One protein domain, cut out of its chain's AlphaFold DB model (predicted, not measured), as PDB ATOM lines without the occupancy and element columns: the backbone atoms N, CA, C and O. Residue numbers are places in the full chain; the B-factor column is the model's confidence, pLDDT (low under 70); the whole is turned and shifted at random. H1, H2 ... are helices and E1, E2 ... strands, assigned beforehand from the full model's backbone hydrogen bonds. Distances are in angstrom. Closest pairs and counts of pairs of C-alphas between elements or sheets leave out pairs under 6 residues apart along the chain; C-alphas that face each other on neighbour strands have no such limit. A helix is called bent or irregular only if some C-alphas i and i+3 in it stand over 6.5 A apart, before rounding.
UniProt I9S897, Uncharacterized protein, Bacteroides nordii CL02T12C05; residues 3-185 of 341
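Overview. This is residues 3 to 185 of the 341 residues of an uncharacterized protein of Bacteroides nordii CL02T12C05 (UniProt I9S897). A twisted slab of six strands forms the middle of this model, with the long helix H1 on one face, where the sheet curls round it, and H2, H3 and the short H4 on the other. The last helix, H5, is farther out, beyond H3, and residues 178 to 183 stick out there, while the long unnamed stretch of residues 65 to 87 swings round from edge strand E3 to H2. The printed part has 183 residues, with five named helices and six named strands along the chain as E1 H1 E2 E3 H2 E4 H3 E5 E6 H4 H5; the mixed sheet has the order E3, E2, E1, E4, E5, E6. The class is mixed, helices and strands, and the whole is compact, with a radius of gyration of the C-alphas of 16.4 A and spans of 48 by 41 by 25 A.

Along the chain. Find C-alpha 3 at (-53.366, 25.121, 9.667); from there E1 runs through residues 3 to 10, 23.0 A long. H1 follows at residues 13 to 37, 34.0 A; it is irregular, C-alphas 17 and 20 being 7.6 A apart, with a kink of 53 degrees near residue 20. E2, residues 43 to 52, covers 29.9 A, and E3, residues 55 to 64, covers 25.1 A. Look for C-alpha 88 at (-40.330, 35.516, -6.054), where H2 begins; it runs to residue 102, 21.1 A. Then come E4, residues 109 to 116, 22.9 A; H3, residues 128 to 140, 18.4 A; and E5, residues 144 to 151, 22.5 A. E6 is residues 156 to 158, 6.4 A, H4 residues 163 to 167, 7.7 A, and H5 residues 171 to 179, 12.1 A, ending at C-alpha 179 at (-57.442, 38.812, -22.946).

Arrangement. Begin with the sheet at E1, parallel to E4 at 11 degrees, with N 6 and O 111 2.9 A apart, and parallel to E2 at 14 degrees, with N 5 and O 45 2.8 A apart. E2 and E3 are an antiparallel hairpin, with N 57 and O 50 at 2.8 A. E4 and E5 are parallel, with N 146 and O 112 at 2.9 A; E5 and E6 are an antiparallel hairpin, with N 149 and O 158 at 2.8 A. E1, H1, E2 and E4, H3, E5 are strand-helix-strand units, two parallel neighbour strands with a helix between, each with a right-handed crossover. The helices give three layers, H2 and H3 on one face of the sheet and H1 on the other. H1 comes closest to E6 at the C-alphas of Glu 21 and Leu 157, 6.5 A. H2 has a height over the sheet of 9.0 A, lies over E2 and E1, and runs along the strands, at 23 degrees to E2 on the local plane. H4 is on the same face as H2, only just over E5, with 3 of its 5 C-alphas falling on it. H2 touches H3 with residues 89 to 93 alone, closest at the C-alphas of Tyr 89 and Ile 131, 6.4 A, at a shallow tilt of 32 degrees, only just short of steep, the same way. H3 touches H5 with residues 128 to 132 alone, closest at the C-alphas of Leu 129 and Val 173, 5.3 A. H5 is not on the sheet. Every O i to N i+4 pair is within hydrogen-bond range in H2, H3 and H5, against 15 of 21 in H1 and 0 of 1 in H4, where 2 of 2 O i to N i+3 pairs are.

Size, cuts and confidence. The two C-alphas farthest apart are those of Glu 67 and Thr 183, 48.6 A. The printed part has no cut; the long links are E3 to H2 and E4 to H3. Mean pLDDT of the printed part is 82.2, and it is under 70 at residues 79 to 86, 119 to 129, 152 and 168 to 185.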
ATOM      1  N   LYS A   3     -53.339  23.827  10.341       94.75
ATOM      2  CA  LYS A   3     -53.366  25.121   9.667       94.75
ATOM      3  C   LYS A   3     -51.929  25.559   9.443       94.75
ATOM      4  O   LYS A   3     -51.203  25.788  10.404       94.75
ATOM      5  N   TYR A   4     -51.539  25.673   8.182       96.56
ATOM      6  CA  TYR A   4     -50.202  26.080   7.775       96.56
ATOM      7  C   TYR A   4     -50.206  27.564   7.413       96.56
ATOM      8  O   TYR A   4     -50.939  28.001   6.519       96.56
ATOM      9  N   TYR A   5     -49.376  28.338   8.102       97.19
ATOM     10  CA  TYR A   5     -49.135  29.748   7.831       97.19
ATOM     11  C   TYR A   5     -47.718  29.917   7.305       97.19
ATOM     12  O   TYR A   5     -46.751  29.733   8.037       97.19
ATOM     13  N   LEU A   6     -47.596  30.290   6.037       97.94
ATOM     14  CA  LEU A   6     -46.317  30.550   5.394       97.94
ATOM     15  C   LEU A   6     -46.168  32.048   5.141       97.94
ATOM     16  O   LEU A   6     -47.037  32.656   4.517       97.94
ATOM     17  N   PHE A   7     -45.061  32.627   5.591       98.00
ATOM     18  CA  PHE A   7     -44.655  33.993   5.277       98.00
ATOM     19  C   PHE A   7     -43.421  33.976   4.380       98.00
ATOM     20  O   PHE A   7     -42.390  33.417   4.746       98.00
ATOM     21  N   LEU A   8     -43.534  34.617   3.218       97.50
ATOM     22  CA  LEU A   8     -42.449  34.831   2.266       97.50
ATOM     23  C   LEU A   8     -42.140  36.329   2.226       97.50
ATOM     24  O   LEU A   8     -42.967  37.113   1.755       97.50
ATOM     25  N   ILE A   9     -40.966  36.728   2.710       96.50
ATOM     26  CA  ILE A   9     -40.575  38.135   2.842       96.50
ATOM     27  C   ILE A   9     -39.392  38.439   1.929       96.50
ATOM     28  O   ILE A   9     -38.309  37.880   2.089       96.50
ATOM     29  N   GLU A  10     -39.600  39.350   0.985       92.50
ATOM     30  CA  GLU A  10     -38.524  39.910   0.178       92.50
ATOM     31  C   GLU A  10     -37.649  40.823   1.046       92.50
ATOM     32  O   GLU A  10     -38.159  41.657   1.794       92.50
ATOM     33  N   THR A  11     -36.332  40.640   0.971       91.44
ATOM     34  CA  THR A  11     -35.364  41.273   1.881       91.44
ATOM     35  C   THR A  11     -34.250  42.007   1.135       91.44
ATOM     36  O   THR A  11     -33.076  41.892   1.470       91.44
ATOM     37  N   LEU A  12     -34.603  42.771   0.096       82.81
ATOM     38  CA  LEU A  12     -33.634  43.561  -0.678       82.81
ATOM     39  C   LEU A  12     -33.185  44.811   0.090       82.81
ATOM     40  O   LEU A  12     -34.002  45.453   0.742       82.81
ATOM     41  N   GLN A  13     -31.925  45.230  -0.064       81.88
ATOM     42  CA  GLN A  13     -31.349  46.371   0.673       81.88
ATOM     43  C   GLN A  13     -32.230  47.632   0.640       81.88
ATOM     44  O   GLN A  13     -32.501  48.247   1.667       81.88
ATOM     45  N   HIS A  14     -32.738  48.013  -0.536       75.75
ATOM     46  CA  HIS A  14     -33.547  49.228  -0.691       75.75
ATOM     47  C   HIS A  14     -34.900  49.179   0.050       75.75
ATOM     48  O   HIS A  14     -35.566  50.204   0.180       75.75
ATOM     49  N   GLN A  15     -35.316  48.003   0.527       83.25
ATOM     50  CA  GLN A  15     -36.532  47.783   1.311       83.25
ATOM     51  C   GLN A  15     -36.275  47.817   2.823       83.25
ATOM     52  O   GLN A  15     -37.232  47.792   3.592       83.25
ATOM     53  N   GLU A  16     -35.017  47.931   3.267       87.12
ATOM     54  CA  GLU A  16     -34.648  47.963   4.688       87.12
ATOM     55  C   GLU A  16     -35.389  49.070   5.458       87.12
ATOM     56  O   GLU A  16     -35.756  48.895   6.619       87.12
ATOM     57  N   CYS A  17     -35.717  50.184   4.796       83.12
ATOM     58  CA  CYS A  17     -36.497  51.268   5.393       83.12
ATOM     59  C   CYS A  17     -37.914  50.858   5.848       83.12
ATOM     60  O   CYS A  17     -38.547  51.604   6.591       83.12
ATOM     61  N   LEU A  18     -38.411  49.691   5.420       90.56
ATOM     62  CA  LEU A  18     -39.708  49.118   5.793       90.56
ATOM     63  C   LEU A  18     -39.604  48.029   6.865       90.56
ATOM     64  O   LEU A  18     -40.628  47.479   7.268       90.56
ATOM     65  N   LYS A  19     -38.399  47.708   7.341       95.25
ATOM     66  CA  LYS A  19     -38.141  46.636   8.310       95.25
ATOM     67  C   LYS A  19     -39.066  46.686   9.526       95.25
ATOM     68  O   LYS A  19     -39.664  45.674   9.886       95.25
ATOM     69  N   GLU A  20     -39.233  47.861  10.129       95.50
ATOM     70  CA  GLU A  20     -40.115  48.028  11.288       95.50
ATOM     71  C   GLU A  20     -41.585  47.748  10.955       95.50
ATOM     72  O   GLU A  20     -42.287  47.125  11.749       95.50
ATOM     73  N   GLU A  21     -42.060  48.170   9.782       95.50
ATOM     74  CA  GLU A  21     -43.438  47.932   9.340       95.50
ATOM     75  C   GLU A  21     -43.690  46.446   9.061       95.50
ATOM     76  O   GLU A  21     -44.728  45.903   9.446       95.50
ATOM     77  N   VAL A  22     -42.709  45.756   8.473       96.44
ATOM     78  CA  VAL A  22     -42.746  44.301   8.281       96.44
ATOM     79  C   VAL A  22     -42.804  43.581   9.628       96.44
ATOM     80  O   VAL A  22     -43.687  42.747   9.834       96.44
ATOM     81  N   LEU A  23     -41.924  43.932  10.574       96.88
ATOM     82  CA  LEU A  23     -41.909  43.336  11.913       96.88
ATOM     83  C   LEU A  23     -43.227  43.574  12.656       96.88
ATOM     84  O   LEU A  23     -43.786  42.633  13.220       96.88
ATOM     85  N   LYS A  24     -43.771  44.800  12.624       96.31
ATOM     86  CA  LYS A  24     -45.080  45.119  13.222       96.31
ATOM     87  C   LYS A  24     -46.187  44.255  12.631       96.31
ATOM     88  O   LYS A  24     -46.986  43.697  13.384       96.31
ATOM     89  N   TYR A  25     -46.227  44.116  11.306       96.62
ATOM     90  CA  TYR A  25     -47.247  43.320  10.630       96.62
ATOM     91  C   TYR A  25     -47.166  41.837  11.009       96.62
ATOM     92  O   TYR A  25     -48.166  41.261  11.446       96.62
ATOM     93  N   VAL A  26     -45.977  41.230  10.920       96.94
ATOM     94  CA  VAL A  26     -45.792  39.810  11.249       96.94
ATOM     95  C   VAL A  26     -46.060  39.553  12.733       96.94
ATOM     96  O   VAL A  26     -46.795  38.628  13.070       96.94
ATOM     97  N   ASN A  27     -45.574  40.403  13.639       97.56
ATOM     98  CA  ASN A  27     -45.831  40.247  15.073       97.56
ATOM     99  C   ASN A  27     -47.309  40.442  15.438       97.56
ATOM    100  O   ASN A  27     -47.832  39.727  16.296       97.56
ATOM    101  N   SER A  28     -48.013  41.358  14.767       95.88
ATOM    102  CA  SER A  28     -49.463  41.504  14.920       95.88
ATOM    103  C   SER A  28     -50.206  40.249  14.446       95.88
ATOM    104  O   SER A  28     -51.154  39.799  15.102       95.88
ATOM    105  N   PHE A  29     -49.762  39.651  13.336       95.44
ATOM    106  CA  PHE A  29     -50.290  38.382  12.844       95.44
ATOM    107  C   PHE A  29     -50.070  37.251  13.856       95.44
ATOM    108  O   PHE A  29     -51.039  36.577  14.216       95.44
ATOM    109  N   LEU A  30     -48.833  37.083  14.340       95.88
ATOM    110  CA  LEU A  30     -48.455  36.064  15.321       95.88
ATOM    111  C   LEU A  30     -49.296  36.189  16.588       95.88
ATOM    112  O   LEU A  30     -49.893  35.207  17.017       95.88
ATOM    113  N   LYS A  31     -49.423  37.397  17.149       95.00
ATOM    114  CA  LYS A  31     -50.241  37.639  18.346       95.00
ATOM    115  C   LYS A  31     -51.693  37.199  18.135       95.00
ATOM    116  O   LYS A  31     -52.215  36.405  18.912       95.00
ATOM    117  N   THR A  32     -52.315  37.674  17.056       92.62
ATOM    118  CA  THR A  32     -53.731  37.399  16.757       92.62
ATOM    119  C   THR A  32     -53.992  35.908  16.550       92.62
ATOM    120  O   THR A  32     -55.013  35.379  16.987       92.62
ATOM    121  N   HIS A  33     -53.090  35.211  15.856       92.94
ATOM    122  CA  HIS A  33     -53.282  33.798  15.541       92.94
ATOM    123  C   HIS A  33     -52.845  32.879  16.682       92.94
ATOM    124  O   HIS A  33     -53.422  31.805  16.813       92.94
ATOM    125  N   ARG A  34     -51.923  33.306  17.552       92.44
ATOM    126  CA  ARG A  34     -51.560  32.582  18.777       92.44
ATOM    127  C   ARG A  34     -52.733  32.495  19.749       92.44
ATOM    128  O   ARG A  34     -53.016  31.422  20.265       92.44
ATOM    129  N   GLU A  35     -53.439  33.608  19.954       88.75
ATOM    130  CA  GLU A  35     -54.651  33.652  20.785       88.75
ATOM    131  C   GLU A  35     -55.756  32.729  20.251       88.75
ATOM    132  O   GLU A  35     -56.554  32.205  21.021       88.75
ATOM    133  N   ARG A  36     -55.800  32.509  18.930       88.06
ATOM    134  CA  ARG A  36     -56.716  31.541  18.314       88.06
ATOM    135  C   ARG A  36     -56.214  30.110  18.479       88.06
ATOM    136  O   ARG A  36     -56.995  29.257  18.868       88.06
ATOM    137  N   ALA A  37     -54.933  29.864  18.215       89.44
ATOM    138  CA  ALA A  37     -54.327  28.537  18.278       89.44
ATOM    139  C   ALA A  37     -54.405  27.909  19.676       89.44
ATOM    140  O   ALA A  37     -54.561  26.700  19.787       89.44
ATOM    141  N   SER A  38     -54.362  28.713  20.742       84.00
ATOM    142  CA  SER A  38     -54.450  28.213  22.121       84.00
ATOM    143  C   SER A  38     -55.812  27.617  22.499       84.00
ATOM    144  O   SER A  38     -55.911  26.925  23.512       84.00
ATOM    145  N   VAL A  39     -56.858  27.893  21.718       86.56
ATOM    146  CA  VAL A  39     -58.227  27.407  21.958       86.56
ATOM    147  C   VAL A  39     -58.776  26.579  20.795       86.56
ATOM    148  O   VAL A  39     -59.916  26.120  20.860       86.56
ATOM    149  N   ASP A  40     -57.997  26.408  19.727       86.62
ATOM    150  CA  ASP A  40     -58.408  25.690  18.525       86.62
ATOM    151  C   ASP A  40     -58.111  24.186  18.639       86.62
ATOM    152  O   ASP A  40     -57.208  23.755  19.352       86.62
ATOM    153  N   VAL A  41     -58.865  23.366  17.906       85.25
ATOM    154  CA  VAL A  41     -58.650  21.905  17.831       85.25
ATOM    155  C   VAL A  41     -57.650  21.508  16.739       85.25
ATOM    156  O   VAL A  41     -57.320  20.331  16.585       85.25
ATOM    157  N   PHE A  42     -57.204  22.477  15.939       88.62
ATOM    158  CA  PHE A  42     -56.234  22.289  14.866       88.62
ATOM    159  C   PHE A  42     -54.824  22.559  15.390       88.62
ATOM    160  O   PHE A  42     -54.637  23.423  16.237       88.62
ATOM    161  N   PHE A  43     -53.822  21.879  14.838       91.31
ATOM    162  CA  PHE A  43     -52.429  22.293  15.020       91.31
ATOM    163  C   PHE A  43     -52.138  23.497  14.124       91.31
ATOM    164  O   PHE A  43     -52.546  23.507  12.963       91.31
ATOM    165  N   HIS A  44     -51.449  24.513  14.639       95.25
ATOM    166  CA  HIS A  44     -51.114  25.720  13.884       95.25
ATOM    167  C   HIS A  44     -49.608  25.759  13.651       95.25
ATOM    168  O   HIS A  44     -48.857  25.981  14.592       95.25
ATOM    169  N   TYR A  45     -49.179  25.584  12.404       95.38
ATOM    170  CA  TYR A  45     -47.768  25.612  12.029       95.38
ATOM    171  C   TYR A  45     -47.418  26.921  11.332       95.38
ATOM    172  O   TYR A  45     -48.165  27.399  10.474       95.38
ATOM    173  N   PHE A  46     -46.276  27.496  11.693       97.31
ATOM    174  CA  PHE A  46     -45.767  28.744  11.145       97.31
ATOM    175  C   PHE A  46     -44.396  28.539  10.503       97.31
ATOM    176  O   PHE A  46     -43.462  28.048  11.138       97.31
ATOM    177  N   THR A  47     -44.277  28.984   9.257       97.62
ATOM    178  CA  THR A  47     -43.028  28.998   8.498       97.62
ATOM    179  C   THR A  47     -42.742  30.422   8.046       97.62
ATOM    180  O   THR A  47     -43.605  31.087   7.470       97.62
ATOM    181  N   LEU A  48     -41.517  30.885   8.281       98.06
ATOM    182  CA  LEU A  48     -41.038  32.200   7.873       98.06
ATOM    183  C   LEU A  48     -39.807  32.050   6.994       98.06
ATOM    184  O   LEU A  48     -38.812  31.446   7.393       98.06
ATOM    185  N   VAL A  49     -39.867  32.655   5.817       97.69
ATOM    186  CA  VAL A  49     -38.809  32.622   4.818       97.69
ATOM    187  C   VAL A  49     -38.466  34.050   4.439       97.69
ATOM    188  O   VAL A  49     -39.348  34.812   4.041       97.69
ATOM    189  N   SER A  50     -37.189  34.402   4.523       95.25
ATOM    190  CA  SER A  50     -36.665  35.580   3.840       95.25
ATOM    191  C   SER A  50     -36.081  35.167   2.494       95.25
ATOM    192  O   SER A  50     -35.513  34.084   2.360       95.25
ATOM    193  N   TYR A  51     -36.226  36.010   1.480       91.88
ATOM    194  CA  TYR A  51     -35.628  35.759   0.174       91.88
ATOM    195  C   TYR A  51     -35.127  37.037  -0.483       91.88
ATOM    196  O   TYR A  51     -35.619  38.137  -0.217       91.88
ATOM    197  N   ASN A  52     -34.129  36.868  -1.342       85.62
ATOM    198  CA  ASN A  52     -33.523  37.915  -2.147       85.62
ATOM    199  C   ASN A  52     -32.706  37.283  -3.289       85.62
ATOM    200  O   ASN A  52     -32.221  36.167  -3.164       85.62
ATOM    201  N   ASN A  53     -32.577  37.988  -4.415       72.12
ATOM    202  CA  ASN A  53     -31.625  37.704  -5.506       72.12
ATOM    203  C   ASN A  53     -31.278  36.227  -5.794       72.12
ATOM    204  O   ASN A  53     -30.106  35.853  -5.809       72.12
ATOM    205  N   GLY A  54     -32.275  35.378  -6.052       73.12
ATOM    206  CA  GLY A  54     -32.043  33.968  -6.401       73.12
ATOM    207  C   GLY A  54     -31.760  33.045  -5.213       73.12
ATOM    208  O   GLY A  54     -31.465  31.871  -5.416       73.12
ATOM    209  N   SER A  55     -31.870  33.544  -3.984       80.88
ATOM    210  CA  SER A  55     -31.649  32.798  -2.751       80.88
ATOM    211  C   SER A  55     -32.793  32.996  -1.754       80.88
ATOM    212  O   SER A  55     -33.554  33.966  -1.807       80.88
ATOM    213  N   TYR A  56     -32.933  32.046  -0.834       90.56
ATOM    214  CA  TYR A  56     -33.845  32.156   0.294       90.56
ATOM    215  C   TYR A  56     -33.220  31.548   1.547       90.56
ATOM    216  O   TYR A  56     -32.362  30.666   1.479       90.56
ATOM    217  N   LYS A  57     -33.694  32.000   2.704       94.06
ATOM    218  CA  LYS A  57     -33.336  31.485   4.020       94.06
ATOM    219  C   LYS A  57     -34.612  31.198   4.797       94.06
ATOM    220  O   LYS A  57     -35.466  32.066   4.965       94.06
ATOM    221  N   ILE A  58     -34.735  29.970   5.287       96.44
ATOM    222  CA  ILE A  58     -35.803  29.599   6.216       96.44
ATOM    223  C   ILE A  58     -35.380  30.093   7.600       96.44
ATOM    224  O   ILE A  58     -34.348  29.675   8.119       96.44
ATOM    225  N   LEU A  59     -36.145  31.026   8.158       96.06
ATOM    226  CA  LEU A  59     -35.903  31.608   9.479       96.06
ATOM    227  C   LEU A  59     -36.635  30.825  10.571       96.06
ATOM    228  O   LEU A  59     -36.110  30.665  11.668       96.06
ATOM    229  N   ILE A  60     -37.831  30.329  10.255       96.56
ATOM    230  CA  ILE A  60     -38.648  29.462  11.110       96.56
ATOM    231  C   ILE A  60     -39.249  28.391  10.202       96.56
ATOM    232  O   ILE A  60     -39.802  28.742   9.158       96.56
ATOM    233  N   ASP A  61     -39.135  27.115  10.573       95.88
ATOM    234  CA  ASP A  61     -39.618  25.989   9.767       95.88
ATOM    235  C   ASP A  61     -40.679  25.191  10.527       95.88
ATOM    236  O   ASP A  61     -40.352  24.540  11.517       95.88
ATOM    237  N   GLU A  62     -41.935  25.269  10.076       93.25
ATOM    238  CA  GLU A  62     -43.072  24.466  10.560       93.25
ATOM    239  C   GLU A  62     -43.207  24.411  12.093       93.25
ATOM    240  O   GLU A  62     -43.602  23.401  12.671       93.25
ATOM    241  N   MET A  63     -42.892  25.517  12.769       95.69
ATOM    242  CA  MET A  63     -42.937  25.598  14.228       95.69
ATOM    243  C   MET A  63     -44.381  25.744  14.709       95.69
ATOM    244  O   MET A  63     -45.182  26.419  14.055       95.69
ATOM    245  N   ASP A  64     -44.718  25.163  15.863       94.69
ATOM    246  CA  ASP A  64     -46.008  25.423  16.505       94.69
ATOM    247  C   ASP A  64     -46.135  26.923  16.803       94.69
ATOM    248  O   ASP A  64     -45.296  27.532  17.470       94.69
ATOM    249  N   LEU A  65     -47.201  27.538  16.297       94.31
ATOM    250  CA  LEU A  65     -47.461  28.967  16.411       94.31
ATOM    251  C   LEU A  65     -47.506  29.457  17.873       94.31
ATOM    252  O   LEU A  65     -47.226  30.628  18.150       94.31
ATOM    253  N   THR A  66     -47.868  28.582  18.814       92.19
ATOM    254  CA  THR A  66     -47.883  28.888  20.249       92.19
ATOM    255  C   THR A  66     -46.486  29.052  20.842       92.19
ATOM    256  O   THR A  66     -46.325  29.811  21.800       92.19
ATOM    257  N   GLU A  67     -45.479  28.441  20.220       93.56
ATOM    258  CA  GLU A  67     -44.083  28.462  20.651       93.56
ATOM    259  C   GLU A  67     -43.244  29.523  19.923       93.56
ATOM    260  O   GLU A  67     -42.171  29.901  20.394       93.56
ATOM    261  N   VAL A  68     -43.722  30.043  18.788       94.38
ATOM    262  CA  VAL A  68     -43.016  31.087  18.029       94.38
ATOM    263  C   VAL A  68     -42.920  32.366  18.858       94.38
ATOM    264  O   VAL A  68     -43.938  32.999  19.139       94.38
ATOM    265  N   ALA A  69     -41.708  32.796  19.216       93.62
ATOM    266  CA  ALA A  69     -41.473  34.083  19.869       93.62
ATOM    267  C   ALA A  69     -41.759  35.266  18.916       93.62
ATOM    268  O   ALA A  69     -41.675  35.108  17.696       93.62
ATOM    269  N   PRO A  70     -42.106  36.463  19.432       95.06
ATOM    270  CA  PRO A  70     -42.133  37.671  18.611       95.06
ATOM    271  C   PRO A  70     -40.796  37.876  17.891       95.06
ATOM    272  O   PRO A  70     -39.735  37.686  18.479       95.06
ATOM    273  N   LEU A  71     -40.854  38.282  16.627       95.56
ATOM    274  CA  LEU A  71     -39.671  38.602  15.842       95.56
ATOM    275  C   LEU A  71     -39.060  39.905  16.354       95.56
ATOM    276  O   LEU A  71     -39.717  40.948  16.335       95.56
ATOM    277  N   GLU A  72     -37.805  39.835  16.784       94.88
ATOM    278  CA  GLU A  72     -37.013  41.003  17.179       94.88
ATOM    279  C   GLU A  72     -36.333  41.651  15.972       94.88
ATOM    280  O   GLU A  72     -36.173  42.870  15.926       94.88
ATOM    281  N   ASP A  73     -35.957  40.835  14.985       94.56
ATOM    282  CA  ASP A  73     -35.187  41.274  13.835       94.56
ATOM    283  C   ASP A  73     -35.503  40.459  12.570       94.56
ATOM    284  O   ASP A  73     -35.913  39.299  12.631       94.56
ATOM    285  N   ILE A  74     -35.281  41.082  11.413       93.12
ATOM    286  CA  ILE A  74     -35.174  40.432  10.110       93.12
ATOM    287  C   ILE A  74     -34.056  41.120   9.320       93.12
ATOM    288  O   ILE A  74     -34.044  42.345   9.152       93.12
ATOM    289  N   GLU A  75     -33.080  40.331   8.875       91.69
ATOM    290  CA  GLU A  75     -31.925  40.843   8.140       91.69
ATOM    291  C   GLU A  75     -32.316  41.114   6.682       91.69
ATOM    292  O   GLU A  75     -32.796  40.222   5.982       91.69
ATOM    293  N   PHE A  76     -32.114  42.359   6.249       88.44
ATOM    294  CA  PHE A  76     -32.162  42.749   4.844       88.44
ATOM    295  C   PHE A  76     -30.757  42.670   4.244       88.44
ATOM    296  O   PHE A  76     -29.760  42.830   4.956       88.44
ATOM    297  N   ASP A  77     -30.678  42.419   2.937       79.56
ATOM    298  CA  ASP A  77     -29.412  42.394   2.210       79.56
ATOM    299  C   ASP A  77     -28.620  43.682   2.435       79.56
ATOM    300  O   ASP A  77     -29.164  44.784   2.406       79.56
ATOM    301  N   LYS A  78     -27.308  43.534   2.616       73.69
ATOM    302  CA  LYS A  78     -26.383  44.664   2.809       73.69
ATOM    303  C   LYS A  78     -25.796  45.164   1.498       73.69
ATOM    304  O   LYS A  78     -25.344  46.305   1.425       73.69
ATOM    305  N   GLU A  79     -25.774  44.313   0.475       66.12
ATOM    306  CA  GLU A  79     -25.278  44.690  -0.841       66.12
ATOM    307  C   GLU A  79     -26.369  45.410  -1.643       66.12
ATOM    308  O   GLU A  79     -27.523  44.967  -1.616       66.12
ATOM    309  N   PRO A  80     -26.014  46.468  -2.400       55.22
ATOM    310  CA  PRO A  80     -26.891  47.078  -3.390       55.22
ATOM    311  C   PRO A  80     -27.150  46.085  -4.511       55.22
ATOM    312  O   PRO A  80     -26.512  46.064  -5.565       55.22
ATOM    313  N   SER A  81     -28.115  45.222  -4.258       50.62
ATOM    314  CA  SER A  81     -28.658  44.324  -5.239       50.62
ATOM    315  C   SER A  81     -29.721  45.065  -6.034       50.62
ATOM    316  O   SER A  81     -30.904  45.129  -5.699       50.62
ATOM    317  N   TYR A  82     -29.273  45.641  -7.145       48.59
ATOM    318  CA  TYR A  82     -30.137  45.776  -8.310       48.59
ATOM    319  C   TYR A  82     -30.645  44.376  -8.664       48.59
ATOM    320  O   TYR A  82     -29.857  43.440  -8.544       48.59
ATOM    321  N   TYR A  83     -31.920  44.240  -9.052       52.16
ATOM    322  CA  TYR A  83     -32.635  42.988  -9.361       52.16
ATOM    323  C   TYR A  83     -31.855  42.055 -10.315       52.16
ATOM    324  O   TYR A  83     -32.164  41.953 -11.500       52.16
ATOM    325  N   ARG A  84     -30.793  41.404  -9.828       48.09
ATOM    326  CA  ARG A  84     -29.861  40.617 -10.649       48.09
ATOM    327  C   ARG A  84     -30.478  39.275 -10.997       48.09
ATOM    328  O   ARG A  84     -30.273  38.785 -12.101       48.09
ATOM    329  N   TYR A  85     -31.249  38.722 -10.063       58.44
ATOM    330  CA  TYR A  85     -31.958  37.459 -10.211       58.44
ATOM    331  C   TYR A  85     -33.317  37.567  -9.508       58.44
ATOM    332  O   TYR A  85     -33.409  37.413  -8.286       58.44
ATOM    333  N   GLY A  86     -34.373  37.844 -10.280       64.56
ATOM    334  CA  GLY A  86     -35.746  37.699  -9.797       64.56
ATOM    335  C   GLY A  86     -35.950  36.304  -9.231       64.56
ATOM    336  O   GLY A  86     -35.403  35.347  -9.755       64.56
ATOM    337  N   CYS A  87     -36.651  36.167  -8.111       75.50
ATOM    338  CA  CYS A  87     -36.801  34.866  -7.459       75.50
ATOM    339  C   CYS A  87     -38.136  34.664  -6.755       75.50
ATOM    340  O   CYS A  87     -38.392  33.548  -6.310       75.50
ATOM    341  N   THR A  88     -39.020  35.667  -6.703       86.62
ATOM    342  CA  THR A  88     -40.330  35.516  -6.054       86.62
ATOM    343  C   THR A  88     -41.103  34.316  -6.603       86.62
ATOM    344  O   THR A  88     -41.691  33.561  -5.836       86.62
ATOM    345  N   TYR A  89     -41.065  34.091  -7.920       86.25
ATOM    346  CA  TYR A  89     -41.741  32.967  -8.577       86.25
ATOM    347  C   TYR A  89     -41.126  31.612  -8.234       86.25
ATOM    348  O   TYR A  89     -41.854  30.677  -7.915       86.25
ATOM    349  N   TYR A  90     -39.798  31.530  -8.218       84.69
ATOM    350  CA  TYR A  90     -39.075  30.335  -7.787       84.69
ATOM    351  C   TYR A  90     -39.363  29.989  -6.317       84.69
ATOM    352  O   TYR A  90     -39.649  28.837  -5.986       84.69
ATOM    353  N   VAL A  91     -39.330  30.989  -5.432       91.50
ATOM    354  CA  VAL A  91     -39.622  30.819  -4.003       91.50
ATOM    355  C   VAL A  91     -41.074  30.386  -3.809       91.50
ATOM    356  O   VAL A  91     -41.343  29.471  -3.035       91.50
ATOM    357  N   LEU A  92     -42.018  30.983  -4.541       93.12
ATOM    358  CA  LEU A  92     -43.418  30.569  -4.494       93.12
ATOM    359  C   LEU A  92     -43.601  29.110  -4.894       93.12
ATOM    360  O   LEU A  92     -44.216  28.362  -4.141       93.12
ATOM    361  N   ASP A  93     -43.052  28.703  -6.035       91.44
ATOM    362  CA  ASP A  93     -43.145  27.325  -6.518       91.44
ATOM    363  C   ASP A  93     -42.561  26.333  -5.498       91.44
ATOM    364  O   ASP A  93     -43.239  25.414  -5.035       91.44
ATOM    365  N   THR A  94     -41.342  26.621  -5.029       91.88
ATOM    366  CA  THR A  94     -40.612  25.806  -4.047       91.88
ATOM    367  C   THR A  94     -41.421  25.587  -2.768       91.88
ATOM    368  O   THR A  94     -41.529  24.463  -2.271       91.88
ATOM    369  N   PHE A  95     -42.002  26.651  -2.208       95.44
ATOM    370  CA  PHE A  95     -42.710  26.541  -0.936       95.44
ATOM    371  C   PHE A  95     -44.164  26.083  -1.075       95.44
ATOM    372  O   PHE A  95     -44.674  25.456  -0.146       95.44
ATOM    373  N   ILE A  96     -44.817  26.303  -2.221       95.06
ATOM    374  CA  ILE A  96     -46.090  25.637  -2.530       95.06
ATOM    375  C   ILE A  96     -45.872  24.123  -2.555       95.06
ATOM    376  O   ILE A  96     -46.628  23.391  -1.917       95.06
ATOM    377  N   GLU A  97     -44.819  23.653  -3.231       93.00
ATOM    378  CA  GLU A  97     -44.498  22.229  -3.283       93.00
ATOM    379  C   GLU A  97     -44.149  21.670  -1.895       93.00
ATOM    380  O   GLU A  97     -44.676  20.623  -1.507       93.00
ATOM    381  N   LYS A  98     -43.317  22.379  -1.115       92.88
ATOM    382  CA  LYS A  98     -42.969  21.969   0.257       92.88
ATOM    383  C   LYS A  98     -44.214  21.802   1.127       92.88
ATOM    384  O   LYS A  98     -44.405  20.728   1.694       92.88
ATOM    385  N   VAL A  99     -45.079  22.818   1.194       93.12
ATOM    386  CA  VAL A  99     -46.301  22.754   2.013       93.12
ATOM    387  C   VAL A  99     -47.230  21.652   1.509       93.12
ATOM    388  O   VAL A  99     -47.772  20.890   2.304       93.12
ATOM    389  N   GLN A 100     -47.376  21.497   0.191       93.12
ATOM    390  CA  GLN A 100     -48.227  20.456  -0.381       93.12
ATOM    391  C   GLN A 100     -47.778  19.045   0.017       93.12
ATOM    392  O   GLN A 100     -48.630  18.192   0.253       93.12
ATOM    393  N   ARG A 101     -46.465  18.791   0.102       89.19
ATOM    394  CA  ARG A 101     -45.922  17.502   0.566       89.19
ATOM    395  C   ARG A 101     -46.169  17.257   2.060       89.19
ATOM    396  O   ARG A 101     -46.243  16.100   2.461       89.19
ATOM    397  N   GLY A 102     -46.290  18.319   2.860       83.94
ATOM    398  CA  GLY A 102     -46.593  18.246   4.295       83.94
ATOM    399  C   GLY A 102     -48.080  18.045   4.618       83.94
ATOM    400  O   GLY A 102     -48.421  17.556   5.695       83.94
ATOM    401  N   ILE A 103     -48.985  18.367   3.687       87.44
ATOM    402  CA  ILE A 103     -50.423  18.150   3.880       87.44
ATOM    403  C   ILE A 103     -50.727  16.655   3.890       87.44
ATOM    404  O   ILE A 103     -50.481  15.937   2.920       87.44
ATOM    405  N   SER A 104     -51.326  16.200   4.986       81.56
ATOM    406  CA  SER A 104     -51.681  14.792   5.191       81.56
ATOM    407  C   SER A 104     -53.190  14.573   5.261       81.56
ATOM    408  O   SER A 104     -53.652  13.452   5.039       81.56
ATOM    409  N   ASN A 105     -53.977  15.625   5.519       83.50
ATOM    410  CA  ASN A 105     -55.429  15.548   5.623       83.50
ATOM    411  C   ASN A 105     -56.112  16.572   4.699       83.50
ATOM    412  O   ASN A 105     -55.660  17.699   4.529       83.50
ATOM    413  N   ARG A 106     -57.248  16.182   4.111       80.62
ATOM    414  CA  ARG A 106     -58.072  17.022   3.230       80.62
ATOM    415  C   ARG A 106     -58.647  18.260   3.934       80.62
ATOM    416  O   ARG A 106     -58.980  19.230   3.266       80.62
ATOM    417  N   GLU A 107     -58.791  18.202   5.253       85.94
ATOM    418  CA  GLU A 107     -59.284  19.309   6.087       85.94
ATOM    419  C   GLU A 107     -58.176  20.287   6.508       85.94
ATOM    420  O   GLU A 107     -58.458  21.283   7.178       85.94
ATOM    421  N   ASP A 108     -56.920  20.019   6.136       91.44
ATOM    422  CA  ASP A 108     -55.822  20.940   6.403       91.44
ATOM    423  C   ASP A 108     -56.007  22.235   5.599       91.44
ATOM    424  O   ASP A 108     -56.451  22.233   4.449       91.44
ATOM    425  N   THR A 109     -55.657  23.368   6.207       93.25
ATOM    426  CA  THR A 109     -55.784  24.685   5.564       93.25
ATOM    427  C   THR A 109     -54.423  25.336   5.396       93.25
ATOM    428  O   THR A 109     -53.545  25.182   6.242       93.25
ATOM    429  N   VAL A 110     -54.258  26.092   4.311       96.81
ATOM    430  CA  VAL A 110     -53.002  26.776   3.989       96.81
ATOM    431  C   VAL A 110     -53.257  28.254   3.735       96.81
ATOM    432  O   VAL A 110     -54.176  28.620   2.999       96.81
ATOM    433  N   SER A 111     -52.420  29.100   4.331       96.25
ATOM    434  CA  SER A 111     -52.359  30.536   4.075       96.25
ATOM    435  C   SER A 111     -50.925  30.947   3.758       96.25
ATOM    436  O   SER A 111     -50.043  30.853   4.613       96.25
ATOM    437  N   ILE A 112     -50.698  31.411   2.531       97.62
ATOM    438  CA  ILE A 112     -49.417  31.934   2.059       97.62
ATOM    439  C   ILE A 112     -49.498  33.461   2.030       97.62
ATOM    440  O   ILE A 112     -50.342  34.038   1.346       97.62
ATOM    441  N   ASN A 113     -48.609  34.113   2.773       97.19
ATOM    442  CA  ASN A 113     -48.527  35.559   2.934       97.19
ATOM    443  C   ASN A 113     -47.225  36.042   2.302       97.19
ATOM    444  O   ASN A 113     -46.136  35.708   2.762       97.19
ATOM    445  N   ILE A 114     -47.341  36.817   1.232       96.38
ATOM    446  CA  ILE A 114     -46.208  37.308   0.451       96.38
ATOM    447  C   ILE A 114     -46.043  38.786   0.759       96.38
ATOM    448  O   ILE A 114     -46.975  39.566   0.569       96.38
ATOM    449  N   ILE A 115     -44.859  39.173   1.217       95.69
ATOM    450  CA  ILE A 115     -44.496  40.557   1.504       95.69
ATOM    451  C   ILE A 115     -43.359  40.924   0.555       95.69
ATOM    452  O   ILE A 115     -42.257  40.395   0.676       95.69
ATOM    453  N   SER A 116     -43.638  41.770  -0.434       89.56
ATOM    454  CA  SER A 116     -42.678  42.086  -1.498       89.56
ATOM    455  C   SER A 116     -42.997  43.420  -2.165       89.56
ATOM    456  O   SER A 116     -44.137  43.877  -2.153       89.56
ATOM    457  N   GLY A 117     -42.001  44.049  -2.792       76.62
ATOM    458  CA  GLY A 117     -42.206  45.159  -3.728       76.62
ATOM    459  C   GLY A 117     -42.837  44.721  -5.060       76.62
ATOM    460  O   GLY A 117     -43.299  45.559  -5.843       76.62
ATOM    461  N   GLY A 118     -42.866  43.409  -5.316       70.81
ATOM    462  CA  GLY A 118     -43.444  42.763  -6.492       70.81
ATOM    463  C   GLY A 118     -42.609  42.914  -7.759       70.81
ATOM    464  O   GLY A 118     -43.116  42.646  -8.838       70.81
ATOM    465  N   ARG A 119     -41.364  43.390  -7.654       64.25
ATOM    466  CA  ARG A 119     -40.506  43.721  -8.805       64.25
ATOM    467  C   ARG A 119     -39.437  42.662  -9.096       64.25
ATOM    468  O   ARG A 119     -39.021  42.533 -10.240       64.25
ATOM    469  N   ASN A 120     -39.032  41.863  -8.107       63.06
ATOM    470  CA  ASN A 120     -37.988  40.837  -8.241       63.06
ATOM    471  C   ASN A 120     -38.552  39.453  -8.599       63.06
ATOM    472  O   ASN A 120     -38.279  38.455  -7.929       63.06
ATOM    473  N   ASN A 121     -39.406  39.377  -9.615       66.88
ATOM    474  CA  ASN A 121     -40.280  38.216  -9.753       66.88
ATOM    475  C   ASN A 121     -39.669  37.027 -10.505       66.88
ATOM    476  O   ASN A 121     -39.797  35.891 -10.045       66.88
ATOM    477  N   THR A 122     -39.029  37.267 -11.648       63.03
ATOM    478  CA  THR A 122     -38.726  36.231 -12.646       63.03
ATOM    479  C   THR A 122     -37.297  35.695 -12.566       63.03
ATOM    480  O   THR A 122     -36.331  36.452 -12.530       63.03
ATOM    481  N   VAL A 123     -37.165  34.368 -12.637       59.53
ATOM    482  CA  VAL A 123     -35.897  33.659 -12.862       59.53
ATOM    483  C   VAL A 123     -36.068  32.699 -14.034       59.53
ATOM    484  O   VAL A 123     -37.180  32.253 -14.323       59.53
ATOM    485  N   LYS A 124     -34.967  32.353 -14.709       52.06
ATOM    486  CA  LYS A 124     -34.970  31.376 -15.805       52.06
ATOM    487  C   LYS A 124     -35.650  30.072 -15.360       52.06
ATOM    488  O   LYS A 124     -35.169  29.419 -14.442       52.06
ATOM    489  N   GLY A 125     -36.739  29.697 -16.035       53.62
ATOM    490  CA  GLY A 125     -37.496  28.469 -15.759       53.62
ATOM    491  C   GLY A 125     -38.739  28.633 -14.880       53.62
ATOM    492  O   GLY A 125     -39.470  27.663 -14.738       53.62
ATOM    493  N   HIS A 126     -39.014  29.827 -14.340       63.16
ATOM    494  CA  HIS A 126     -40.241  30.107 -13.585       63.16
ATOM    495  C   HIS A 126     -40.951  31.332 -14.171       63.16
ATOM    496  O   HIS A 126     -40.593  32.478 -13.882       63.16
ATOM    497  N   TRP A 127     -41.955  31.083 -15.015       67.00
ATOM    498  CA  TRP A 127     -42.699  32.120 -15.733       67.00
ATOM    499  C   TRP A 127     -43.938  32.568 -14.949       67.00
ATOM    500  O   TRP A 127     -44.636  31.745 -14.352       67.00
ATOM    501  N   GLY A 128     -44.269  33.864 -14.982       68.69
ATOM    502  CA  GLY A 128     -45.376  34.404 -14.186       68.69
ATOM    503  C   GLY A 128     -46.725  33.750 -14.472       68.69
ATOM    504  O   GLY A 128     -47.487  33.502 -13.539       68.69
ATOM    505  N   LEU A 129     -47.011  33.397 -15.730       69.38
ATOM    506  CA  LEU A 129     -48.265  32.727 -16.092       69.38
ATOM    507  C   LEU A 129     -48.377  31.311 -15.504       69.38
ATOM    508  O   LEU A 129     -49.473  30.877 -15.149       69.38
ATOM    509  N   GLU A 130     -47.264  30.588 -15.392       75.81
ATOM    510  CA  GLU A 130     -47.241  29.248 -14.799       75.81
ATOM    511  C   GLU A 130     -47.488  29.324 -13.293       75.81
ATOM    512  O   GLU A 130     -48.348  28.610 -12.776       75.81
ATOM    513  N   ILE A 131     -46.826  30.265 -12.615       84.50
ATOM    514  CA  ILE A 131     -47.048  30.519 -11.188       84.50
ATOM    515  C   ILE A 131     -48.471  30.999 -10.922       84.50
ATOM    516  O   ILE A 131     -49.094  30.540  -9.968       84.50
ATOM    517  N   LEU A 132     -49.028  31.878 -11.760       83.38
ATOM    518  CA  LEU A 132     -50.416  32.307 -11.615       83.38
ATOM    519  C   LEU A 132     -51.373  31.111 -11.691       83.38
ATOM    520  O   LEU A 132     -52.226  30.965 -10.821       83.38
ATOM    521  N   ARG A 133     -51.212  30.233 -12.688       81.75
ATOM    522  CA  ARG A 133     -52.055  29.033 -12.832       81.75
ATOM    523  C   ARG A 133     -51.903  28.075 -11.658       81.75
ATOM    524  O   ARG A 133     -52.893  27.495 -11.214       81.75
ATOM    525  N   LEU A 134     -50.683  27.916 -11.147       89.12
ATOM    526  CA  LEU A 134     -50.428  27.140  -9.939       89.12
ATOM    527  C   LEU A 134     -51.201  27.729  -8.751       89.12
ATOM    528  O   LEU A 134     -51.931  27.002  -8.084       89.12
ATOM    529  N   ILE A 135     -51.097  29.041  -8.525       91.50
ATOM    530  CA  ILE A 135     -51.820  29.749  -7.461       91.50
ATOM    531  C   ILE A 135     -53.334  29.583  -7.620       91.50
ATOM    532  O   ILE A 135     -53.992  29.196  -6.657       91.50
ATOM    533  N   GLU A 136     -53.889  29.820  -8.810       88.00
ATOM    534  CA  GLU A 136     -55.331  29.697  -9.066       88.00
ATOM    535  C   GLU A 136     -55.818  28.263  -8.796       88.00
ATOM    536  O   GLU A 136     -56.797  28.070  -8.075       88.00
ATOM    537  N   SER A 137     -55.069  27.247  -9.240       90.88
ATOM    538  CA  SER A 137     -55.374  25.843  -8.937       90.88
ATOM    539  C   SER A 137     -55.341  25.536  -7.432       90.88
ATOM    540  O   SER A 137     -56.163  24.767  -6.928       90.88
ATOM    541  N   LYS A 138     -54.415  26.140  -6.675       94.50
ATOM    542  CA  LYS A 138     -54.377  26.004  -5.209       94.50
ATOM    543  C   LYS A 138     -55.519  26.743  -4.521       94.50
ATOM    544  O   LYS A 138     -56.066  26.230  -3.545       94.50
ATOM    545  N   GLN A 139     -55.931  27.896  -5.036       92.81
ATOM    546  CA  GLN A 139     -57.102  28.615  -4.532       92.81
ATOM    547  C   GLN A 139     -58.392  27.804  -4.719       92.81
ATOM    548  O   GLN A 139     -59.206  27.754  -3.798       92.81
ATOM    549  N   GLU A 140     -58.547  27.089  -5.839       90.75
ATOM    550  CA  GLU A 140     -59.652  26.134  -6.046       90.75
ATOM    551  C   GLU A 140     -59.636  24.981  -5.028       90.75
ATOM    552  O   GLU A 140     -60.685  24.468  -4.640       90.75
ATOM    553  N   GLN A 141     -58.450  24.609  -4.538       90.56
ATOM    554  CA  GLN A 141     -58.255  23.625  -3.465       90.56
ATOM    555  C   GLN A 141     -58.437  24.223  -2.058       90.56
ATOM    556  O   GLN A 141     -58.209  23.537  -1.065       90.56
ATOM    557  N   GLY A 142     -58.846  25.491  -1.947       91.62
ATOM    558  CA  GLY A 142     -59.116  26.169  -0.677       91.62
ATOM    559  C   GLY A 142     -57.909  26.864  -0.040       91.62
ATOM    560  O   GLY A 142     -58.030  27.377   1.075       91.62
ATOM    561  N   TRP A 143     -56.759  26.918  -0.720       95.62
ATOM    562  CA  TRP A 143     -55.587  27.641  -0.225       95.62
ATOM    563  C   TRP A 143     -55.809  29.149  -0.321       95.62
ATOM    564  O   TRP A 143     -56.424  29.656  -1.261       95.62
ATOM    565  N   ARG A 144     -55.267  29.892   0.643       95.56
ATOM    566  CA  ARG A 144     -55.332  31.354   0.659       95.56
ATOM    567  C   ARG A 144     -53.980  31.950   0.308       95.56
ATOM    568  O   ARG A 144     -52.958  31.523   0.834       95.56
ATOM    569  N   PHE A 145     -54.004  32.964  -0.549       95.25
ATOM    570  CA  PHE A 145     -52.833  33.741  -0.936       95.25
ATOM    571  C   PHE A 145     -53.105  35.209  -0.644       95.25
ATOM    572  O   PHE A 145     -54.015  35.802  -1.228       95.25
ATOM    573  N   CYS A 146     -52.308  35.785   0.245       94.00
ATOM    574  CA  CYS A 146     -52.355  37.189   0.613       94.00
ATOM    575  C   CYS A 146     -51.075  37.862   0.122       94.00
ATOM    576  O   CYS A 146     -49.975  37.363   0.352       94.00
ATOM    577  N   TYR A 147     -51.215  39.003  -0.549       93.50
ATOM    578  CA  TYR A 147     -50.081  39.790  -1.021       93.50
ATOM    579  C   TYR A 147     -50.086  41.159  -0.347       93.50
ATOM    580  O   TYR A 147     -51.079  41.883  -0.408       93.50
ATOM    581  N   SER A 148     -48.964  41.502   0.277       93.69
ATOM    582  CA  SER A 148     -48.709  42.804   0.876       93.69
ATOM    583  C   SER A 148     -47.570  43.494   0.128       93.69
ATOM    584  O   SER A 148     -46.439  43.008   0.103       93.69
ATOM    585  N   GLY A 149     -47.884  44.627  -0.494       87.62
ATOM    586  CA  GLY A 149     -46.961  45.394  -1.321       87.62
ATOM    587  C   GLY A 149     -46.070  46.319  -0.493       87.62
ATOM    588  O   GLY A 149     -46.576  47.170   0.236       87.62
ATOM    589  N   MET A 150     -44.754  46.206  -0.642       81.50
ATOM    590  CA  MET A 150     -43.787  47.139  -0.062       81.50
ATOM    591  C   MET A 150     -43.730  48.432  -0.886       81.50
ATOM    592  O   MET A 150     -43.244  48.440  -2.019       81.50
ATOM    593  N   ASP A 151     -44.228  49.537  -0.328       76.62
ATOM    594  CA  ASP A 151     -44.161  50.866  -0.939       76.62
ATOM    595  C   ASP A 151     -43.000  51.650  -0.325       76.62
ATOM    596  O   ASP A 151     -43.160  52.403   0.636       76.62
ATOM    597  N   VAL A 152     -41.811  51.433  -0.886       68.81
ATOM    598  CA  VAL A 152     -40.553  52.051  -0.436       68.81
ATOM    599  C   VAL A 152     -40.601  53.578  -0.540       68.81
ATOM    600  O   VAL A 152     -40.047  54.269   0.311       68.81
ATOM    601  N   VAL A 153     -41.313  54.114  -1.539       70.94
ATOM    602  CA  VAL A 153     -41.437  55.562  -1.768       70.94
ATOM    603  C   VAL A 153     -42.203  56.218  -0.624       70.94
ATOM    604  O   VAL A 153     -41.740  57.197  -0.047       70.94
ATOM    605  N   ASN A 154     -43.355  55.649  -0.263       70.81
ATOM    606  CA  ASN A 154     -44.198  56.184   0.807       70.81
ATOM    607  C   ASN A 154     -43.884  55.588   2.188       70.81
ATOM    608  O   ASN A 154     -44.582  55.898   3.150       70.81
ATOM    609  N   ARG A 155     -42.856  54.735   2.288       74.75
ATOM    610  CA  ARG A 155     -42.422  54.051   3.517       74.75
ATOM    611  C   ARG A 155     -43.562  53.345   4.255       74.75
ATOM    612  O   ARG A 155     -43.708  53.475   5.466       74.75
ATOM    613  N   GLN A 156     -44.372  52.597   3.514       84.94
ATOM    614  CA  GLN A 156     -45.516  51.877   4.071       84.94
ATOM    615  C   GLN A 156     -45.672  50.479   3.473       84.94
ATOM    616  O   GLN A 156     -45.293  50.222   2.327       84.94
ATOM    617  N   LEU A 157     -46.306  49.592   4.238       89.19
ATOM    618  CA  LEU A 157     -46.758  48.296   3.749       89.19
ATOM    619  C   LEU A 157     -48.230  48.381   3.319       89.19
ATOM    620  O   LEU A 157     -49.110  48.687   4.122       89.19
ATOM    621  N   LYS A 158     -48.516  48.089   2.049       86.12
ATOM    622  CA  LYS A 158     -49.882  48.007   1.519       86.12
ATOM    623  C   LYS A 158     -50.407  46.592   1.694       86.12
ATOM    624  O   LYS A 158     -50.076  45.712   0.907       86.12
ATOM    625  N   ILE A 159     -51.200  46.383   2.732       88.81
ATOM    626  CA  ILE A 159     -51.664  45.057   3.145       88.81
ATOM    627  C   ILE A 159     -52.812  44.579   2.245       88.81
ATOM    628  O   ILE A 159     -53.671  45.370   1.862       88.81
ATOM    629  N   ASP A 160     -52.815  43.279   1.942       82.00
ATOM    630  CA  ASP A 160     -53.901  42.553   1.265       82.00
ATOM    631  C   ASP A 160     -54.350  43.169  -0.073       82.00
ATOM    632  O   ASP A 160     -55.530  43.392  -0.337       82.00
ATOM    633  N   GLN A 161     -53.399  43.445  -0.967       74.75
ATOM    634  CA  GLN A 161     -53.707  44.011  -2.286       74.75
ATOM    635  C   GLN A 161     -54.252  42.981  -3.291       74.75
ATOM    636  O   GLN A 161     -54.367  43.286  -4.478       74.75
ATOM    637  N   GLY A 162     -54.532  41.753  -2.852       78.62
ATOM    638  CA  GLY A 162     -54.854  40.621  -3.715       78.62
ATOM    639  C   GLY A 162     -53.641  40.084  -4.486       78.62
ATOM    640  O   GLY A 162     -52.780  40.825  -4.964       78.62
ATOM    641  N   ILE A 163     -53.584  38.759  -4.646       84.06
ATOM    642  CA  ILE A 163     -52.420  38.072  -5.228       84.06
ATOM    643  C   ILE A 163     -52.116  38.479  -6.677       84.06
ATOM    644  O   ILE A 163     -50.962  38.486  -7.088       84.06
ATOM    645  N   ARG A 164     -53.126  38.905  -7.445       78.38
ATOM    646  CA  ARG A 164     -52.944  39.379  -8.830       78.38
ATOM    647  C   ARG A 164     -52.036  40.607  -8.924       78.38
ATOM    648  O   ARG A 164     -51.338  40.771  -9.919       78.38
ATOM    649  N   THR A 165     -51.992  41.427  -7.875       74.50
ATOM    650  CA  THR A 165     -51.158  42.635  -7.814       74.50
ATOM    651  C   THR A 165     -49.663  42.307  -7.815       74.50
ATOM    652  O   THR A 165     -48.877  43.113  -8.307       74.50
ATOM    653  N   LEU A 166     -49.265  41.112  -7.359       79.88
ATOM    654  CA  LEU A 166     -47.885  40.623  -7.471       79.88
ATOM    655  C   LEU A 166     -47.414  40.577  -8.934       79.88
ATOM    656  O   LEU A 166     -46.259  40.863  -9.232       79.88
ATOM    657  N   PHE A 167     -48.325  40.250  -9.850       72.12
ATOM    658  CA  PHE A 167     -48.039  40.050 -11.267       72.12
ATOM    659  C   PHE A 167     -48.188  41.315 -12.113       72.12
ATOM    660  O   PHE A 167     -48.042  41.254 -13.330       72.12
ATOM    661  N   ARG A 168     -48.456  42.476 -11.503       63.28
ATOM    662  CA  ARG A 168     -48.666  43.737 -12.240       63.28
ATOM    663  C   ARG A 168     -47.459  44.198 -13.063       63.28
ATOM    664  O   ARG A 168     -47.586  45.132 -13.838       63.28
ATOM    665  N   TRP A 169     -46.297  43.594 -12.839       54.88
ATOM    666  CA  TRP A 169     -45.057  43.882 -13.555       54.88
ATOM    667  C   TRP A 169     -44.677  42.775 -14.543       54.88
ATOM    668  O   TRP A 169     -43.670  42.892 -15.232       54.88
ATOM    669  N   ASP A 170     -45.466  41.701 -14.624       59.31
ATOM    670  CA  ASP A 170     -45.253  40.628 -15.586       59.31
ATOM    671  C   ASP A 170     -46.165  40.839 -16.798       59.31
ATOM    672  O   ASP A 170     -47.391  40.709 -16.725       59.31
ATOM    673  N   ALA A 171     -45.548  41.164 -17.934       54.00
ATOM    674  CA  ALA A 171     -46.256  41.414 -19.182       54.00
ATOM    675  C   ALA A 171     -47.068  40.195 -19.661       54.00
ATOM    676  O   ALA A 171     -48.168  40.385 -20.181       54.00
ATOM    677  N   THR A 172     -46.586  38.959 -19.442       54.66
ATOM    678  CA  THR A 172     -47.305  37.737 -19.864       54.66
ATOM    679  C   THR A 172     -48.619  37.600 -19.097       54.66
ATOM    680  O   THR A 172     -49.652  37.216 -19.649       54.66
ATOM    681  N   VAL A 173     -48.590  37.946 -17.810       55.38
ATOM    682  CA  VAL A 173     -49.718  37.783 -16.894       55.38
ATOM    683  C   VAL A 173     -50.719  38.918 -17.036       55.38
ATOM    684  O   VAL A 173     -51.924  38.670 -17.097       55.38
ATOM    685  N   LEU A 174     -50.237  40.159 -17.147       53.66
ATOM    686  CA  LEU A 174     -51.086  41.296 -17.493       53.66
ATOM    687  C   LEU A 174     -51.856  41.013 -18.778       53.66
ATOM    688  O   LEU A 174     -53.069  41.218 -18.826       53.66
ATOM    689  N   PHE A 175     -51.166  40.484 -19.791       48.78
ATOM    690  CA  PHE A 175     -51.801  40.110 -21.039       48.78
ATOM    691  C   PHE A 175     -52.916  39.071 -20.830       48.78
ATOM    692  O   PHE A 175     -54.045  39.288 -21.269       48.78
ATOM    693  N   HIS A 176     -52.650  38.000 -20.074       52.16
ATOM    694  CA  HIS A 176     -53.655  36.989 -19.727       52.16
ATOM    695  C   HIS A 176     -54.900  37.568 -19.032       52.16
ATOM    696  O   HIS A 176     -56.025  37.150 -19.316       52.16
ATOM    697  N   PHE A 177     -54.728  38.542 -18.132       54.06
ATOM    698  CA  PHE A 177     -55.858  39.187 -17.459       54.06
ATOM    699  C   PHE A 177     -56.731  40.001 -18.415       54.06
ATOM    700  O   PHE A 177     -57.953  40.000 -18.267       54.06
ATOM    701  N   MET A 178     -56.116  40.684 -19.380       44.66
ATOM    702  CA  MET A 178     -56.814  41.550 -20.334       44.66
ATOM    703  C   MET A 178     -57.524  40.745 -21.422       44.66
ATOM    704  O   MET A 178     -58.652  41.062 -21.792       44.66
ATOM    705  N   SER A 179     -56.909  39.654 -21.877       42.06
ATOM    706  CA  SER A 179     -57.442  38.812 -22.946       42.06
ATOM    707  C   SER A 179     -58.582  37.883 -22.478       42.06
ATOM    708  O   SER A 179     -59.299  37.295 -23.297       42.06
ATOM    709  N   GLY A 180     -58.765  37.745 -21.161       42.56
ATOM    710  CA  GLY A 180     -59.712  36.832 -20.524       42.56
ATOM    711  C   GLY A 180     -59.276  35.356 -20.598       42.56
ATOM    712  O   GLY A 180     -58.457  34.975 -21.436       42.56
ATOM    713  N   PRO A 181     -59.860  34.462 -19.773       41.97
ATOM    714  CA  PRO A 181     -59.428  33.059 -19.675       41.97
ATOM    715  C   PRO A 181     -59.578  32.245 -20.978       41.97
ATOM    716  O   PRO A 181     -59.046  31.143 -21.078       41.97
ATOM    717  N   ARG A 182     -60.294  32.763 -21.989       35.94
ATOM    718  CA  ARG A 182     -60.664  32.028 -23.214       35.94
ATOM    719  C   ARG A 182     -59.736  32.228 -24.418       35.94
ATOM    720  O   ARG A 182     -59.779  31.401 -25.321       35.94
ATOM    721  N   THR A 183     -58.907  33.267 -24.458       36.47
ATOM    722  CA  THR A 183     -58.050  33.570 -25.629       36.47
ATOM    723  C   THR A 183     -56.766  32.744 -25.647       36.47
ATOM    724  O   THR A 183     -56.430  32.168 -26.673       36.47
ATOM    725  N   LEU A 184     -56.103  32.564 -24.501       35.25
ATOM    726  CA  LEU A 184     -54.896  31.726 -24.419       35.25
ATOM    727  C   LEU A 184     -55.184  30.219 -24.559       35.25
ATOM    728  O   LEU A 184     -54.304  29.464 -24.959       35.25
ATOM    729  N   ALA A 185     -56.399  29.770 -24.225       32.78
ATOM    730  CA  ALA A 185     -56.794  28.364 -24.348       32.78
ATOM    731  C   ALA A 185     -57.186  27.987 -25.785       32.78
ATOM    732  O   ALA A 185     -56.766  26.937 -26.259       32.78
TER     733      ALA A 185